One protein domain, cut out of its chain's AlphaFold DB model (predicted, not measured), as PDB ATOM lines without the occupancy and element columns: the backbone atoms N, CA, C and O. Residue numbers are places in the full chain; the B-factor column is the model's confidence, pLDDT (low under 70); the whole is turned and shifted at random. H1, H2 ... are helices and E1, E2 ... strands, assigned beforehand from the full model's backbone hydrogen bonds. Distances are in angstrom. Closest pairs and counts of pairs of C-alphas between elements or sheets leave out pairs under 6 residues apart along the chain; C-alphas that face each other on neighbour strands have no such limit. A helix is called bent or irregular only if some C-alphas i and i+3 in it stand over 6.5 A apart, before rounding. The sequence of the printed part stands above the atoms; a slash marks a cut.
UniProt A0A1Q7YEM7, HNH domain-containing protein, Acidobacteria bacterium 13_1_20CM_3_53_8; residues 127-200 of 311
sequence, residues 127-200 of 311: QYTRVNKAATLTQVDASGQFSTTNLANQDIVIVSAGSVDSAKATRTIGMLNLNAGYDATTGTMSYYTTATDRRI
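AT A GLANCE: This is residues 127 to 200 of the 311 residues of the protein "HNH domain-containing protein" of Acidobacteria bacterium 13_1_20CM_3_53_8 (UniProt A0A1Q7YEM7). A long, strongly twisted hairpin of two bent strands, E1 and E2, makes the length of the domain; short E3 lies beside E1, and H1 folds back beyond the end of E2. The 74 printed residues hold E1, E2, H1 and E3 in that order, class mixed, helices and strands; the mixed sheet runs E2, E1, E3. The whole is loose, radius of gyration of the C-alphas 14.2 A, spanning 48 by 24 by 18 A.

IN THESE COORDINATES: E1, residues 127 to 140, begins at C-alpha 127 (13.367, 53.610, 72.507) and spans 33.9 A. E2, residues 146 to 161, spans 33.7 A. E3, residues 188 to 192, spans 13.1 A and ends at C-alpha 192 (-4.571, 42.552, 57.931). H1, residues 166 to 175, spans 14.1 A.

HOW THE PARTS SIT: E1 bends by 77 degrees at residue 132, E2 by 91 degrees at residue 152. They are antiparallel, with N 137 and O 149 2.8 A apart. E3 is parallel to E1, with N 136 and O 189 2.8 A apart. H1 only grazes the sheet; its closest C-alphas to E2 are those of Ala 169 and Ala 161, 5.1 A apart. In H1 every O i to N i+4 pair is within hydrogen-bond range.

THE WHOLE: The printed part has no cut. The link from H1 to E3, residues 176 to 187, is long. Residues 193 to 195 have pLDDT under 70.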
ATOM      1  N   GLN A 127      13.894  52.293  72.847       94.06
ATOM      2  CA  GLN A 127      13.367  53.610  72.507       94.06
ATOM      3  C   GLN A 127      12.022  53.469  71.813       94.06
ATOM      4  O   GLN A 127      11.868  52.653  70.905       94.06
ATOM      5  N   TYR A 128      11.053  54.274  72.235       95.75
ATOM      6  CA  TYR A 128       9.716  54.300  71.659       95.75
ATOM      7  C   TYR A 128       9.505  55.611  70.916       95.75
ATOM      8  O   TYR A 128       9.611  56.686  71.504       95.75
ATOM      9  N   THR A 129       9.160  55.520  69.633       95.94
ATOM     10  CA  THR A 129       9.039  56.698  68.768       95.94
ATOM     11  C   THR A 129       7.718  56.673  68.022       95.94
ATOM     12  O   THR A 129       7.391  55.685  67.359       95.94
ATOM     13  N   ARG A 130       6.968  57.778  68.103       97.44
ATOM     14  CA  ARG A 130       5.803  58.026  67.251       97.44
ATOM     15  C   ARG A 130       6.268  58.529  65.889       97.44
ATOM     16  O   ARG A 130       6.984  59.521  65.801       97.44
ATOM     17  N   VAL A 131       5.837  57.860  64.828       96.75
ATOM     18  CA  VAL A 131       6.134  58.230  63.441       96.75
ATOM     19  C   VAL A 131       4.859  58.214  62.607       96.75
ATOM     20  O   VAL A 131       3.972  57.399  62.847       96.75
ATOM     21  N   ASN A 132       4.787  59.088  61.607       96.69
ATOM     22  CA  ASN A 132       3.705  59.116  60.627       96.69
ATOM     23  C   ASN A 132       4.157  58.355  59.374       96.69
ATOM     24  O   ASN A 132       5.143  58.740  58.738       96.69
ATOM     25  N   LYS A 133       3.509  57.228  59.061       95.25
ATOM     26  CA  LYS A 133       3.949  56.312  57.996       95.25
ATOM     27  C   LYS A 133       2.802  55.906  57.086       95.25
ATOM     28  O   LYS A 133       1.665  55.777  57.536       95.25
ATOM     29  N   ALA A 134       3.123  55.678  55.813       94.38
ATOM     30  CA  ALA A 134       2.192  55.083  54.867       94.38
ATOM     31  C   ALA A 134       1.714  53.726  55.394       94.38
ATOM     32  O   ALA A 134       2.464  53.001  56.059       94.38
ATOM     33  N   ALA A 135       0.462  53.386  55.108       93.19
ATOM     34  CA  ALA A 135      -0.109  52.127  55.546       93.19
ATOM     35  C   ALA A 135      -0.894  51.446  54.431       93.19
ATOM     36  O   ALA A 135      -1.454  52.099  53.553       93.19
ATOM     37  N   THR A 136      -0.963  50.125  54.495       92.12
ATOM     38  CA  THR A 136      -1.773  49.297  53.611       92.12
ATOM     39  C   THR A 136      -2.733  48.452  54.433       92.12
ATOM     40  O   THR A 136      -2.430  48.045  55.555       92.12
ATOM     41  N   LEU A 137      -3.919  48.205  53.887       90.12
ATOM     42  CA  LEU A 137      -4.888  47.267  54.433       90.12
ATOM     43  C   LEU A 137      -5.035  46.102  53.466       90.12
ATOM     44  O   LEU A 137      -5.558  46.274  52.367       90.12
ATOM     45  N   THR A 138      -4.607  44.926  53.903       87.88
ATOM     46  CA  THR A 138      -4.841  43.669  53.204       87.88
ATOM     47  C   THR A 138      -6.074  42.986  53.783       87.88
ATOM     48  O   THR A 138      -6.165  42.717  54.985       87.88
ATOM     49  N   GLN A 139      -7.044  42.705  52.922       87.56
ATOM     50  CA  GLN A 139      -8.301  42.057  53.278       87.56
ATOM     51  C   GLN A 139      -8.419  40.728  52.548       87.56
ATOM     52  O   GLN A 139      -7.948  40.599  51.420       87.56
ATOM     53  N   VAL A 140      -9.066  39.764  53.197       86.19
ATOM     54  CA  VAL A 140      -9.450  38.488  52.593       86.19
ATOM     55  C   VAL A 140     -10.965  38.474  52.476       86.19
ATOM     56  O   VAL A 140     -11.650  38.693  53.479       86.19
ATOM     57  N   ASP A 141     -11.480  38.268  51.270       85.94
ATOM     58  CA  ASP A 141     -12.917  38.137  51.055       85.94
ATOM     59  C   ASP A 141     -13.433  36.729  51.411       85.94
ATOM     60  O   ASP A 141     -12.678  35.834  51.799       85.94
ATOM     61  N   ALA A 142     -14.746  36.516  51.288       86.62
ATOM     62  CA  ALA A 142     -15.378  35.232  51.600       86.62
ATOM     63  C   ALA A 142     -14.902  34.069  50.704       86.62
ATOM     64  O   ALA A 142     -15.086  32.910  51.072       86.62
ATOM     65  N   SER A 143     -14.296  34.366  49.550       89.31
ATOM     66  CA  SER A 143     -13.734  33.381  48.623       89.31
ATOM     67  C   SER A 143     -12.255  33.076  48.886       89.31
ATOM     68  O   SER A 143     -11.682  32.199  48.242       89.31
ATOM     69  N   GLY A 144     -11.634  33.767  49.848       84.19
ATOM     70  CA  GLY A 144     -10.210  33.640  50.139       84.19
ATOM     71  C   GLY A 144      -9.318  34.510  49.252       84.19
ATOM     72  O   GLY A 144      -8.096  34.373  49.329       84.19
ATOM     73  N   GLN A 145      -9.879  35.402  48.425       88.38
ATOM     74  CA  GLN A 145      -9.074  36.321  47.625       88.38
ATOM     75  C   GLN A 145      -8.558  37.486  48.464       88.38
ATOM     76  O   GLN A 145      -9.281  38.089  49.261       88.38
ATOM     77  N   PHE A 146      -7.283  37.811  48.248       87.94
ATOM     78  CA  PHE A 146      -6.609  38.928  48.889       87.94
ATOM     79  C   PHE A 146      -6.765  40.197  48.051       87.94
ATOM     80  O   PHE A 146      -6.471  40.203  46.857       87.94
ATOM     81  N   SER A 147      -7.141  41.296  48.695       90.19
ATOM     82  CA  SER A 147      -7.052  42.645  48.131       90.19
ATOM     83  C   SER A 147      -6.217  43.525  49.050       90.19
ATOM     84  O   SER A 147      -6.254  43.360  50.268       90.19
ATOM     85  N   THR A 148      -5.436  44.440  48.477       90.75
ATOM     86  CA  THR A 148      -4.640  45.407  49.245       90.75
ATOM     87  C   THR A 148      -5.018  46.818  48.832       90.75
ATOM     88  O   THR A 148      -5.074  47.129  47.644       90.75
ATOM     89  N   THR A 149      -5.274  47.676  49.814       92.69
ATOM     90  CA  THR A 149      -5.618  49.084  49.597       92.69
ATOM     91  C   THR A 149      -4.652  49.973  50.363       92.69
ATOM     92  O   THR A 149      -4.353  49.708  51.528       92.69
ATOM     93  N   ASN A 150      -4.181  51.041  49.723       93.56
ATOM     94  CA  ASN A 150      -3.395  52.069  50.396       93.56
ATOM     95  C   ASN A 150      -4.298  52.887  51.323       93.56
ATOM     96  O   ASN A 150      -5.399  53.288  50.948       93.56
ATOM     97  N   LEU A 151      -3.820  53.143  52.531       90.94
ATOM     98  CA  LEU A 151      -4.455  54.017  53.504       90.94
ATOM     99  C   LEU A 151      -3.716  55.355  53.547       90.94
ATOM    100  O   LEU A 151      -2.536  55.446  53.203       90.94
ATOM    101  N   ALA A 152      -4.400  56.385  54.045       92.44
ATOM    102  CA  ALA A 152      -3.727  57.603  54.478       92.44
ATOM    103  C   ALA A 152      -2.671  57.271  55.540       92.44
ATOM    104  O   ALA A 152      -2.826  56.293  56.284       92.44
ATOM    105  N   ASN A 153      -1.632  58.102  55.634       94.31
ATOM    106  CA  ASN A 153      -0.591  57.901  56.629       94.31
ATOM    107  C   ASN A 153      -1.188  57.761  58.032       94.31
ATOM    108  O   ASN A 153      -2.090  58.503  58.425       94.31
ATOM    109  N   GLN A 154      -0.665  56.798  58.776       93.12
ATOM    110  CA  GLN A 154      -1.083  56.491  60.132       93.12
ATOM    111  C   GLN A 154       0.049  56.827  61.090       93.12
ATOM    112  O   GLN A 154       1.219  56.544  60.814       93.12
ATOM    113  N   ASP A 155      -0.316  57.373  62.243       96.06
ATOM    114  CA  ASP A 155       0.613  57.453  63.356       96.06
ATOM    115  C   ASP A 155       0.794  56.065  63.960       96.06
ATOM    116  O   ASP A 155      -0.165  55.378  64.320       96.06
ATOM    117  N   ILE A 156       2.047  55.648  64.070       96.31
ATOM    118  CA  ILE A 156       2.431  54.383  64.677       96.31
ATOM    119  C   ILE A 156       3.523  54.623  65.707       96.31
ATOM    120  O   ILE A 156       4.375  55.492  65.531       96.31
ATOM    121  N   VAL A 157       3.513  53.832  66.776       97.56
ATOM    122  CA  VAL A 157       4.606  53.817  67.746       97.56
ATOM    123  C   VAL A 157       5.430  52.558  67.546       97.56
ATOM    124  O   VAL A 157       4.954  51.435  67.743       97.56
ATOM    125  N   ILE A 158       6.686  52.753  67.168       96.56
ATOM    126  CA  ILE A 158       7.667  51.686  66.967       96.56
ATOM    127  C   ILE A 158       8.621  51.625  68.156       96.56
ATOM    128  O   ILE A 158       8.841  52.635  68.825       96.56
ATOM    129  N   VAL A 159       9.164  50.437  68.421       96.00
ATOM    130  CA  VAL A 159      10.266  50.255  69.373       96.00
ATOM    131  C   VAL A 159      11.567  50.000  68.618       96.00
ATOM    132  O   VAL A 159      11.603  49.152  67.727       96.00
ATOM    133  N   SER A 160      12.629  50.716  68.955       95.81
ATOM    134  CA  SER A 160      13.980  50.505  68.429       95.81
ATOM    135  C   SER A 160      14.961  50.233  69.561       95.81
ATOM    136  O   SER A 160      14.677  50.506  70.730       95.81
ATOM    137  N   ALA A 161      16.117  49.671  69.218       94.88
ATOM    138  CA  ALA A 161      17.214  49.573  70.164       94.88
ATOM    139  C   ALA A 161      17.716  50.979  70.506       94.88
ATOM    140  O   ALA A 161      17.864  51.824  69.620       94.88
ATOM    141  N   GLY A 162      17.938  51.220  71.791       92.06
ATOM    142  CA  GLY A 162      18.567  52.432  72.278       92.06
ATOM    143  C   GLY A 162      20.087  52.325  72.290       92.06
ATOM    144  O   GLY A 162      20.683  51.513  71.578       92.06
ATOM    145  N   SER A 163      20.715  53.180  73.087       89.38
ATOM    146  CA  SER A 163      22.174  53.295  73.185       89.38
ATOM    147  C   SER A 163      22.786  52.261  74.137       89.38
ATOM    148  O   SER A 163      23.876  51.751  73.875       89.38
ATOM    149  N   VAL A 164      22.073  51.893  75.204       89.25
ATOM    150  CA  VAL A 164      22.519  50.899  76.191       89.25
ATOM    151  C   VAL A 164      22.166  49.492  75.711       89.25
ATOM    152  O   VAL A 164      21.063  49.261  75.233       89.25
ATOM    153  N   ASP A 165      23.097  48.536  75.804       91.50
ATOM    154  CA  ASP A 165      22.873  47.132  75.410       91.50
ATOM    155  C   ASP A 165      22.227  46.959  74.013       91.50
ATOM    156  O   ASP A 165      21.489  46.004  73.758       91.50
ATOM    157  N   SER A 166      22.526  47.874  73.083       93.19
ATOM    158  CA  SER A 166      21.823  48.027  71.799       93.19
ATOM    159  C   SER A 166      21.737  46.730  70.982       93.19
ATOM    160  O   SER A 166      20.695  46.396  70.409       93.19
ATOM    161  N   ALA A 167      22.808  45.929  70.982       95.25
ATOM    162  CA  ALA A 167      22.828  44.631  70.311       95.25
ATOM    163  C   ALA A 167      21.824  43.638  70.927       95.25
ATOM    164  O   ALA A 167      21.094  42.966  70.195       95.25
ATOM    165  N   LYS A 168      21.737  43.574  72.263       94.38
ATOM    166  CA  LYS A 168      20.781  42.703  72.962       94.38
ATOM    167  C   LYS A 168      19.350  43.200  72.798       94.38
ATOM    168  O   LYS A 168      18.441  42.401  72.575       94.38
ATOM    169  N   ALA A 169      19.143  44.515  72.843       94.44
ATOM    170  CA  ALA A 169      17.843  45.120  72.577       94.44
ATOM    171  C   ALA A 169      17.358  44.805  71.156       94.44
ATOM    172  O   ALA A 169      16.221  44.371  70.977       94.44
ATOM    173  N   THR A 170      18.239  44.914  70.157       95.94
ATOM    174  CA  THR A 170      17.945  44.555  68.759       95.94
ATOM    175  C   THR A 170      17.519  43.092  68.642       95.94
ATOM    176  O   THR A 170      16.477  42.798  68.053       95.94
ATOM    177  N   ARG A 171      18.272  42.170  69.258       95.81
ATOM    178  CA  ARG A 171      17.925  40.740  69.292       95.81
ATOM    179  C   ARG A 171      16.588  40.488  69.981       95.81
ATOM    180  O   ARG A 171      15.786  39.711  69.479       95.81
ATOM    181  N   THR A 172      16.310  41.190  71.076       95.06
ATOM    182  CA  THR A 172      15.051  41.071  71.828       95.06
ATOM    183  C   THR A 172      13.853  41.564  71.010       95.06
ATOM    184  O   THR A 172      12.835  40.876  70.924       95.06
ATOM    185  N   ILE A 173      13.983  42.718  70.344       95.62
ATOM    186  CA  ILE A 173      12.963  43.263  69.434       95.62
ATOM    187  C   ILE A 173      12.692  42.287  68.286       95.62
ATOM    188  O   ILE A 173      11.526  42.049  67.959       95.62
ATOM    189  N   GLY A 174      13.753  41.712  67.708       95.44
ATOM    190  CA  GLY A 174      13.683  40.738  66.620       95.44
ATOM    191  C   GLY A 174      13.027  39.420  67.033       95.44
ATOM    192  O   GLY A 174      12.060  39.008  66.398       95.44
ATOM    193  N   MET A 175      13.477  38.814  68.138       95.19
ATOM    194  CA  MET A 175      12.945  37.556  68.688       95.19
ATOM    195  C   MET A 175      11.432  37.606  68.884       95.19
ATOM    196  O   MET A 175      10.719  36.647  68.614       95.19
ATOM    197  N   LEU A 176      10.927  38.739  69.366       94.88
ATOM    198  CA  LEU A 176       9.507  38.918  69.651       94.88
ATOM    199  C   LEU A 176       8.750  39.566  68.493       94.88
ATOM    200  O   LEU A 176       7.535  39.754  68.609       94.88
ATOM    201  N   ASN A 177       9.442  39.948  67.415       94.88
ATOM    202  CA  ASN A 177       8.931  40.770  66.323       94.88
ATOM    203  C   ASN A 177       8.072  41.935  66.854       94.88
ATOM    204  O   ASN A 177       6.899  42.065  66.508       94.88
ATOM    205  N   LEU A 178       8.599  42.737  67.791       94.69
ATOM    206  CA  LEU A 178       7.800  43.731  68.537       94.69
ATOM    207  C   LEU A 178       7.169  44.819  67.650       94.69
ATOM    208  O   LEU A 178       6.266  45.524  68.110       94.69
ATOM    209  N   ASN A 179       7.634  44.951  66.408       95.44
ATOM    210  CA  ASN A 179       7.081  45.837  65.388       95.44
ATOM    211  C   ASN A 179       6.390  45.060  64.253       95.44
ATOM    212  O   ASN A 179       6.371  45.526  63.119       95.44
ATOM    213  N   ALA A 180       5.832  43.880  64.540       92.00
ATOM    214  CA  ALA A 180       5.134  43.067  63.551       92.00
ATOM    215  C   ALA A 180       4.124  43.893  62.733       92.00
ATOM    216  O   ALA A 180       3.264  44.583  63.288       92.00
ATOM    217  N   GLY A 181       4.245  43.796  61.408       89.81
ATOM    218  CA  GLY A 181       3.456  44.551  60.436       89.81
ATOM    219  C   GLY A 181       4.093  45.867  59.978       89.81
ATOM    220  O   GLY A 181       3.626  46.421  58.993       89.81
ATOM    221  N   TYR A 182       5.157  46.356  60.621       93.56
ATOM    222  CA  TYR A 182       5.943  47.483  60.117       93.56
ATOM    223  C   TYR A 182       7.187  46.986  59.375       93.56
ATOM    224  O   TYR A 182       8.014  46.278  59.950       93.56
ATOM    225  N   ASP A 183       7.334  47.391  58.116       91.50
ATOM    226  CA  ASP A 183       8.542  47.163  57.328       91.50
ATOM    227  C   ASP A 183       9.413  48.425  57.341       91.50
ATOM    228  O   ASP A 183       9.050  49.467  56.793       91.50
ATOM    229  N   ALA A 184      10.580  48.328  57.976       89.75
ATOM    230  CA  ALA A 184      11.536  49.426  58.068       89.75
ATOM    231  C   ALA A 184      12.200  49.765  56.719       89.75
ATOM    232  O   ALA A 184      12.613  50.907  56.530       89.75
ATOM    233  N   THR A 185      12.273  48.812  55.784       91.12
ATOM    234  CA  THR A 185      12.903  48.988  54.463       91.12
ATOM    235  C   THR A 185      12.038  49.863  53.569       91.12
ATOM    236  O   THR A 185      12.512  50.823  52.971       91.12
ATOM    237  N   THR A 186      10.745  49.543  53.502       89.50
ATOM    238  CA  THR A 186       9.765  50.305  52.717       89.50
ATOM    239  C   THR A 186       9.132  51.445  53.513       89.50
ATOM    240  O   THR A 186       8.432  52.284  52.950       89.50
ATOM    241  N   GLY A 187       9.340  51.483  54.831       91.50
ATOM    242  CA  GLY A 187       8.740  52.466  55.725       91.50
ATOM    243  C   GLY A 187       7.215  52.366  55.810       91.50
ATOM    244  O   GLY A 187       6.570  53.379  56.075       91.50
ATOM    245  N   THR A 188       6.644  51.180  55.584       91.44
ATOM    246  CA  THR A 188       5.196  50.979  55.429       91.44
ATOM    247  C   THR A 188       4.624  50.082  56.529       91.44
ATOM    248  O   THR A 188       5.248  49.111  56.952       91.44
ATOM    249  N   MET A 189       3.420  50.414  57.003       92.75
ATOM    250  CA  MET A 189       2.656  49.616  57.966       92.75
ATOM    251  C   MET A 189       1.583  48.779  57.260       92.75
ATOM    252  O   MET A 189       0.685  49.328  56.629       92.75
ATOM    253  N   SER A 190       1.603  47.463  57.423       89.50
ATOM    254  CA  SER A 190       0.607  46.548  56.861       89.50
ATOM    255  C   SER A 190      -0.385  46.065  57.914       89.50
ATOM    256  O   SER A 190      -0.040  45.361  58.866       89.50
ATOM    257  N   TYR A 191      -1.652  46.412  57.721       85.81
ATOM    258  CA  TYR A 191      -2.772  45.881  58.483       85.81
ATOM    259  C   TYR A 191      -3.414  44.721  57.727       85.81
ATOM    260  O   TYR A 191      -3.664  44.815  56.531       85.81
ATOM    261  N   TYR A 192      -3.764  43.658  58.444       78.44
ATOM    262  CA  TYR A 192      -4.571  42.552  57.931       78.44
ATOM    263  C   TYR A 192      -5.877  42.448  58.723       78.44
ATOM    264  O   TYR A 192      -5.914  42.699  59.938       78.44
ATOM    265  N   THR A 193      -6.965  42.089  58.042       65.44
ATOM    266  CA  THR A 193      -8.297  41.966  58.660       65.44
ATOM    267  C   THR A 193      -8.440  40.717  59.530       65.44
ATOM    268  O   THR A 193      -9.202  40.727  60.500       65.44
ATOM    269  N   THR A 194      -7.668  39.663  59.254       57.84
ATOM    270  CA  THR A 194      -7.658  38.409  60.013       57.84
ATOM    271  C   THR A 194      -6.560  38.430  61.082       57.84
ATOM    272  O   THR A 194      -5.392  38.646  60.786       57.84
ATOM    273  N   ALA A 195      -6.971  38.274  62.350       61.47
ATOM    274  CA  ALA A 195      -6.150  38.098  63.561       61.47
ATOM    275  C   ALA A 195      -4.707  38.644  63.498       61.47
ATOM    276  O   ALA A 195      -3.740  37.911  63.711       61.47
ATOM    277  N   THR A 196      -4.571  39.944  63.229       70.06
ATOM    278  CA  THR A 196      -3.270  40.602  63.210       70.06
ATOM    279  C   THR A 196      -2.657  40.707  64.583       70.06
ATOM    280  O   THR A 196      -3.341  40.856  65.597       70.06
ATOM    281  N   ASP A 197      -1.334  40.720  64.588       85.25
ATOM    282  CA  ASP A 197      -0.602  41.333  65.670       85.25
ATOM    283  C   ASP A 197      -1.018  42.803  65.809       85.25
ATOM    284  O   ASP A 197      -0.802  43.622  64.918       85.25
ATOM    285  N   ARG A 198      -1.674  43.138  66.920       88.44
ATOM    286  CA  ARG A 198      -2.174  44.494  67.182       88.44
ATOM    287  C   ARG A 198      -1.267  45.275  68.124       88.44
ATOM    288  O   ARG A 198      -1.677  46.339  68.590       88.44
ATOM    289  N   ARG A 199      -0.063  44.777  68.432       92.94
ATOM    290  CA  ARG A 199       0.818  45.394  69.433       92.94
ATOM    291  C   ARG A 199       1.152  46.842  69.082       92.94
ATOM    292  O   ARG A 199       0.967  47.687  69.948       92.94
ATOM    293  N   ILE A 200       1.511  47.152  67.829       94.25
ATOM    294  CA  ILE A 200       1.734  48.545  67.386       94.25
ATOM    295  C   ILE A 200       0.483  49.395  67.618       94.25
ATOM    296  O   ILE A 200       0.567  50.435  68.257       94.25
TER     297      ILE A 200